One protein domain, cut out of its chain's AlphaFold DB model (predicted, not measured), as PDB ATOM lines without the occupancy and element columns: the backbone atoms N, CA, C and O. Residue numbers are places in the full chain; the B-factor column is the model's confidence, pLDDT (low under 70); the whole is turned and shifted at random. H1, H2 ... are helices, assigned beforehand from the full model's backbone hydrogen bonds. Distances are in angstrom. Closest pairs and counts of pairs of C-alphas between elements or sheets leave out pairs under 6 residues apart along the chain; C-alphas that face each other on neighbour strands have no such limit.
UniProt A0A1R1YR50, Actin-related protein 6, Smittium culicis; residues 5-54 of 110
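Overview. This is residues 5 to 54 of the 110 residues of the protein "Actin-related protein 6" of Smittium culicis (UniProt A0A1R1YR50). Two helices, H2 and H3, meet at a steep angle near the beginning of H2, and a wide loop, residues 30 to 41, swings out from the end of H2 to reach the beginning of H3. A short helix, H1, sits off to one side in a loop of the first residues, away from both H2 and H3. The printed part has 50 residues with three named helices, in the order H1, H2, H3, and no named strand; the class is all helix. The whole is compact, with a radius of gyration of the C-alphas of 11.1 A, and the C-alphas span 27 by 25 by 22 A along their three main axes.

Along the chain. The printed part begins at Ile 5, with its C-alpha at (151.083, 204.016, 193.335). H1, residues 9 to 12, begins with C-alpha 9 at (149.185, 200.207, 191.529) and measures 5.9 A from first to last C-alpha. H2, residues 19 to 29, runs 15.1 A from C-alpha 19 at (157.630, 199.217, 189.134) to C-alpha 29 at (163.759, 190.074, 178.850). H3, residues 42 to 53, is the longest helix by residues and runs 16.6 A to C-alpha 53 at (163.943, 189.543, 194.084).

Arrangement. H1 touches no helix; it is apart from H2 and apart from H3. H2 and H3 touch, with 5 pairs of C-alphas within 8 A. Their closest C-alphas are those of His 20 and Glu 49, 6.3 A apart. Their centres are 12.1 A apart. Their lines stand at a steep tilt of 58 degrees, and they run the same way. In H2 and H3 every pair of O of residue i and N of residue i+4 is within hydrogen-bond range, while H1, with 4 residues, is too short for such a pair and has its 1 pair of O i and N i+3 within range.

Size, cuts and confidence. The two C-alphas farthest apart are those of Ile 12 and Cys 30, at 28.0 A. The printed part has no cut. The link from H1 to H2, 6 residues, is short, and the link from H2 to H3, 12 residues, is long. Residues 37 to 44, of which 42 to 44 belong to H3, stand free; without them the body spans 27 by 19 by 18 A. The mean pLDDT of the printed part is 78.9, and residues 27 to 36, of which 27 to 29 belong to H2, are under 70.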
ATOM      1  N   ILE A   5     151.794 204.593 194.486       87.31
ATOM      2  CA  ILE A   5     151.083 204.016 193.335       87.31
ATOM      3  C   ILE A   5     152.051 203.381 192.325       87.31
ATOM      4  O   ILE A   5     151.692 202.428 191.645       87.31
ATOM      5  N   LEU A   6     153.295 203.865 192.233       84.00
ATOM      6  CA  LEU A   6     154.302 203.263 191.350       84.00
ATOM      7  C   LEU A   6     154.759 201.884 191.830       84.00
ATOM      8  O   LEU A   6     155.240 201.094 191.026       84.00
ATOM      9  N   PHE A   7     154.659 201.603 193.127       86.50
ATOM     10  CA  PHE A   7     155.061 200.330 193.724       86.50
ATOM     11  C   PHE A   7     153.861 199.440 194.052       86.50
ATOM     12  O   PHE A   7     154.010 198.225 193.997       86.50
ATOM     13  N   SER A   8     152.698 200.048 194.297       88.12
ATOM     14  CA  SER A   8     151.426 199.388 194.591       88.12
ATOM     15  C   SER A   8     150.287 199.970 193.731       88.12
ATOM     16  O   SER A   8     149.422 200.681 194.247       88.12
ATOM     17  N   PRO A   9     150.249 199.702 192.408       87.94
ATOM     18  CA  PRO A   9     149.185 200.207 191.529       87.94
ATOM     19  C   PRO A   9     147.782 199.721 191.932       87.94
ATOM     20  O   PRO A   9     146.785 200.406 191.693       87.94
ATOM     21  N   SER A  10     147.706 198.571 192.610       87.56
ATOM     22  CA  SER A  10     146.476 197.996 193.163       87.56
ATOM     23  C   SER A  10     145.751 198.923 194.139       87.56
ATOM     24  O   SER A  10     144.528 198.859 194.235       87.56
ATOM     25  N   ASP A  11     146.469 199.819 194.821       86.44
ATOM     26  CA  ASP A  11     145.896 200.742 195.810       86.44
ATOM     27  C   ASP A  11     144.935 201.764 195.172       86.44
ATOM     28  O   ASP A  11     144.131 202.385 195.866       86.44
ATOM     29  N   ILE A  12     144.990 201.920 193.844       88.31
ATOM     30  CA  ILE A  12     144.047 202.720 193.048       88.31
ATOM     31  C   ILE A  12     143.209 201.872 192.077       88.31
ATOM     32  O   ILE A  12     142.570 202.417 191.179       88.31
ATOM     33  N   GLY A  13     143.204 200.547 192.248       87.25
ATOM     34  CA  GLY A  13     142.426 199.616 191.427       87.25
ATOM     35  C   GLY A  13     143.023 199.311 190.049       87.25
ATOM     36  O   GLY A  13     142.295 198.847 189.174       87.25
ATOM     37  N   LEU A  14     144.317 199.568 189.826       88.25
ATOM     38  CA  LEU A  14     144.998 199.140 188.601       88.25
ATOM     39  C   LEU A  14     145.533 197.712 188.758       88.25
ATOM     40  O   LEU A  14     146.359 197.448 189.628       88.25
ATOM     41  N   GLU A  15     145.118 196.810 187.868       85.94
ATOM     42  CA  GLU A  15     145.628 195.432 187.772       85.94
ATOM     43  C   GLU A  15     146.956 195.380 186.994       85.94
ATOM     44  O   GLU A  15     147.081 194.730 185.958       85.94
ATOM     45  N   GLN A  16     147.954 196.130 187.460       84.94
ATOM     46  CA  GLN A  16     149.306 196.139 186.901       84.94
ATOM     47  C   GLN A  16     150.322 195.806 187.990       84.94
ATOM     48  O   GLN A  16     150.132 196.176 189.150       84.94
ATOM     49  N   GLY A  17     151.410 195.140 187.599       85.25
ATOM     50  CA  GLY A  17     152.541 194.914 188.492       85.25
ATOM     51  C   GLY A  17     153.229 196.223 188.878       85.25
ATOM     52  O   GLY A  17     153.242 197.194 188.114       85.25
ATOM     53  N   GLY A  18     153.801 196.262 190.076       88.69
ATOM     54  CA  GLY A  18     154.555 197.413 190.560       88.69
ATOM     55  C   GLY A  18     155.828 197.649 189.743       88.69
ATOM     56  O   GLY A  18     156.333 196.764 189.052       88.69
ATOM     57  N   LEU A  19     156.416 198.842 189.866       86.25
ATOM     58  CA  LEU A  19     157.630 199.217 189.134       86.25
ATOM     59  C   LEU A  19     158.740 198.172 189.293       86.25
ATOM     60  O   LEU A  19     159.362 197.808 188.308       86.25
ATOM     61  N   HIS A  20     158.966 197.674 190.508       82.50
ATOM     62  CA  HIS A  20     159.967 196.651 190.823       82.50
ATOM     63  C   HIS A  20     159.743 195.324 190.073       82.50
ATOM     64  O   HIS A  20     160.709 194.746 189.577       82.50
ATOM     65  N   GLU A  21     158.492 194.887 189.921       84.25
ATOM     66  CA  GLU A  21     158.122 193.694 189.149       84.25
ATOM     67  C   GLU A  21     158.345 193.928 187.654       84.25
ATOM     68  O   GLU A  21     158.964 193.100 186.989       84.25
ATOM     69  N   ALA A  22     157.954 195.100 187.144       84.00
ATOM     70  CA  ALA A  22     158.224 195.491 185.763       84.00
ATOM     71  C   ALA A  22     159.734 195.589 185.476       84.00
ATOM     72  O   ALA A  22     160.174 195.222 184.383       84.00
ATOM     73  N   ILE A  23     160.548 196.043 186.444       78.06
ATOM     74  CA  ILE A  23     162.015 196.039 186.328       78.06
ATOM     75  C   ILE A  23     162.525 194.604 186.260       78.06
ATOM     76  O   ILE A  23     163.355 194.316 185.410       78.06
ATOM     77  N   TRP A  24     162.058 193.713 187.135       79.31
ATOM     78  CA  TRP A  24     162.487 192.315 187.153       79.31
ATOM     79  C   TRP A  24     162.123 191.586 185.856       79.31
ATOM     80  O   TRP A  24     162.982 190.959 185.232       79.31
ATOM     81  N   GLU A  25     160.879 191.733 185.400       80.19
ATOM     82  CA  GLU A  25     160.424 191.169 184.134       80.19
ATOM     83  C   GLU A  25     161.216 191.752 182.958       80.19
ATOM     84  O   GLU A  25     161.663 191.009 182.081       80.19
ATOM     85  N   SER A  26     161.479 193.061 182.976       72.06
ATOM     86  CA  SER A  26     162.361 193.693 181.998       72.06
ATOM     87  C   SER A  26     163.764 193.113 182.097       72.06
ATOM     88  O   SER A  26     164.233 192.601 181.111       72.06
ATOM     89  N   ILE A  27     164.437 193.042 183.243       67.44
ATOM     90  CA  ILE A  27     165.784 192.446 183.342       67.44
ATOM     91  C   ILE A  27     165.807 191.003 182.812       67.44
ATOM     92  O   ILE A  27     166.766 190.625 182.140       67.44
ATOM     93  N   SER A  28     164.742 190.225 183.028       67.81
ATOM     94  CA  SER A  28     164.626 188.877 182.460       67.81
ATOM     95  C   SER A  28     164.458 188.841 180.928       67.81
ATOM     96  O   SER A  28     164.697 187.797 180.325       67.81
ATOM     97  N   LYS A  29     164.075 189.961 180.290       64.56
ATOM     98  CA  LYS A  29     163.759 190.074 178.850       64.56
ATOM     99  C   LYS A  29     164.606 191.115 178.066       64.56
ATOM    100  O   LYS A  29     164.972 190.828 176.933       64.56
ATOM    101  N   CYS A  30     164.906 192.311 178.601       41.16
ATOM    102  CA  CYS A  30     165.741 193.416 178.080       41.16
ATOM    103  C   CYS A  30     166.012 194.572 179.125       41.16
ATOM    104  O   CYS A  30     165.146 194.875 179.942       41.16
ATOM    105  N   PRO A  31     167.140 195.331 179.107       46.28
ATOM    106  CA  PRO A  31     167.635 196.056 180.301       46.28
ATOM    107  C   PRO A  31     167.390 197.591 180.426       46.28
ATOM    108  O   PRO A  31     168.215 198.261 181.049       46.28
ATOM    109  N   LYS A  32     166.342 198.229 179.869       42.59
ATOM    110  CA  LYS A  32     166.232 199.723 179.904       42.59
ATOM    111  C   LYS A  32     164.890 200.274 180.413       42.59
ATOM    112  O   LYS A  32     163.841 199.868 179.937       42.59
ATOM    113  N   ILE A  33     164.943 201.249 181.336       52.62
ATOM    114  CA  ILE A  33     163.791 201.900 182.007       52.62
ATOM    115  C   ILE A  33     164.040 203.418 182.083       52.62
ATOM    116  O   ILE A  33     165.172 203.830 182.338       52.62
ATOM    117  N   GLY A  34     163.018 204.264 181.878       57.59
ATOM    118  CA  GLY A  34     163.176 205.727 181.880       57.59
ATOM    119  C   GLY A  34     161.930 206.520 182.299       57.59
ATOM    120  O   GLY A  34     160.809 206.098 182.048       57.59
ATOM    121  N   GLY A  35     162.147 207.681 182.941       60.69
ATOM    122  CA  GLY A  35     161.129 208.716 183.208       60.69
ATOM    123  C   GLY A  35     161.098 209.245 184.650       60.69
ATOM    124  O   GLY A  35     161.250 210.441 184.881       60.69
ATOM    125  N   ASN A  36     160.976 208.361 185.644       65.06
ATOM    126  CA  ASN A  36     160.654 208.755 187.029       65.06
ATOM    127  C   ASN A  36     161.861 208.928 187.972       65.06
ATOM    128  O   ASN A  36     161.687 209.066 189.182       65.06
ATOM    129  N   ALA A  37     163.092 208.955 187.452       70.94
ATOM    130  CA  ALA A  37     164.316 208.912 188.265       70.94
ATOM    131  C   ALA A  37     164.527 210.119 189.213       70.94
ATOM    132  O   ALA A  37     165.342 210.032 190.128       70.94
ATOM    133  N   ASN A  38     163.782 211.218 189.044       73.44
ATOM    134  CA  ASN A  38     163.844 212.398 189.920       73.44
ATOM    135  C   ASN A  38     163.078 212.253 191.246       73.44
ATOM    136  O   ASN A  38     163.126 213.155 192.087       73.44
ATOM    137  N   LEU A  39     162.337 211.163 191.451       79.19
ATOM    138  CA  LEU A  39     161.603 210.956 192.695       79.19
ATOM    139  C   LEU A  39     162.573 210.748 193.866       79.19
ATOM    140  O   LEU A  39     163.404 209.837 193.872       79.19
ATOM    141  N   LYS A  40     162.457 211.598 194.894       80.31
ATOM    142  CA  LYS A  40     163.269 211.492 196.114       80.31
ATOM    143  C   LYS A  40     163.060 210.121 196.764       80.31
ATOM    144  O   LYS A  40     161.930 209.681 196.934       80.31
ATOM    145  N   GLY A  41     164.154 209.459 197.138       81.25
ATOM    146  CA  GLY A  41     164.117 208.141 197.783       81.25
ATOM    147  C   GLY A  41     163.879 206.958 196.839       81.25
ATOM    148  O   GLY A  41     164.000 205.818 197.284       81.25
ATOM    149  N   LEU A  42     163.629 207.197 195.542       83.81
ATOM    150  CA  LEU A  42     163.375 206.133 194.566       83.81
ATOM    151  C   LEU A  42     164.521 205.126 194.499       83.81
ATOM    152  O   LEU A  42     164.262 203.930 194.534       83.81
ATOM    153  N   LYS A  43     165.777 205.595 194.452       85.31
ATOM    154  CA  LYS A  43     166.955 204.715 194.394       85.31
ATOM    155  C   LYS A  43     166.959 203.705 195.537       85.31
ATOM    156  O   LYS A  43     167.034 202.512 195.287       85.31
ATOM    157  N   GLY A  44     166.863 204.196 196.773       87.31
ATOM    158  CA  GLY A  44     166.933 203.349 197.961       87.31
ATOM    159  C   GLY A  44     165.741 202.400 198.064       87.31
ATOM    160  O   GLY A  44     165.918 201.236 198.415       87.31
ATOM    161  N   ARG A  45     164.536 202.867 197.702       86.88
ATOM    162  CA  ARG A  45     163.358 201.995 197.647       86.88
ATOM    163  C   ARG A  45     163.550 200.893 196.610       86.88
ATOM    164  O   ARG A  45     163.386 199.728 196.939       86.88
ATOM    165  N   LEU A  46     163.947 201.258 195.396       86.88
ATOM    166  CA  LEU A  46     164.146 200.318 194.302       86.88
ATOM    167  C   LEU A  46     165.249 199.299 194.609       86.88
ATOM    168  O   LEU A  46     165.079 198.119 194.329       86.88
ATOM    169  N   GLU A  47     166.352 199.731 195.216       89.00
ATOM    170  CA  GLU A  47     167.442 198.842 195.624       89.00
ATOM    171  C   GLU A  47     166.966 197.778 196.613       89.00
ATOM    172  O   GLU A  47     167.286 196.601 196.453       89.00
ATOM    173  N   LYS A  48     166.160 198.183 197.600       89.12
ATOM    174  CA  LYS A  48     165.585 197.275 198.593       89.12
ATOM    175  C   LYS A  48     164.649 196.248 197.952       89.12
ATOM    176  O   LYS A  48     164.771 195.065 198.252       89.12
ATOM    177  N   GLU A  49     163.747 196.693 197.077       86.44
ATOM    178  CA  GLU A  49     162.794 195.808 196.389       86.44
ATOM    179  C   GLU A  49     163.520 194.839 195.441       86.44
ATOM    180  O   GLU A  49     163.300 193.631 195.488       86.44
ATOM    181  N   LEU A  50     164.468 195.330 194.634       87.06
ATOM    182  CA  LEU A  50     165.245 194.478 193.728       87.06
ATOM    183  C   LEU A  50     166.116 193.475 194.483       87.06
ATOM    184  O   LEU A  50     166.277 192.346 194.025       87.06
ATOM    185  N   ARG A  51     166.664 193.850 195.645       90.50
ATOM    186  CA  ARG A  51     167.442 192.930 196.482       90.50
ATOM    187  C   ARG A  51     166.599 191.773 197.011       90.50
ATOM    188  O   ARG A  51     167.144 190.688 197.160       90.50
ATOM    189  N   ALA A  52     165.308 191.984 197.266       88.88
ATOM    190  CA  ALA A  52     164.401 190.911 197.673       88.88
ATOM    191  C   ALA A  52     164.124 189.910 196.534       88.88
ATOM    192  O   ALA A  52     163.872 188.740 196.804       88.88
ATOM    193  N   LEU A  53     164.202 190.360 195.277       84.94
ATOM    194  CA  LEU A  53     163.943 189.543 194.084       84.94
ATOM    195  C   LEU A  53     165.204 188.903 193.483       84.94
ATOM    196  O   LEU A  53     165.123 187.885 192.802       84.94
ATOM    197  N   THR A  54     166.375 189.497 193.714       86.00
ATOM    198  CA  THR A  54     167.632 189.088 193.076       86.00
ATOM    199  C   THR A  54     168.434 188.153 193.991       86.00
ATOM    200  O   THR A  54     168.645 188.501 195.156       86.00
TER     201      THR A  54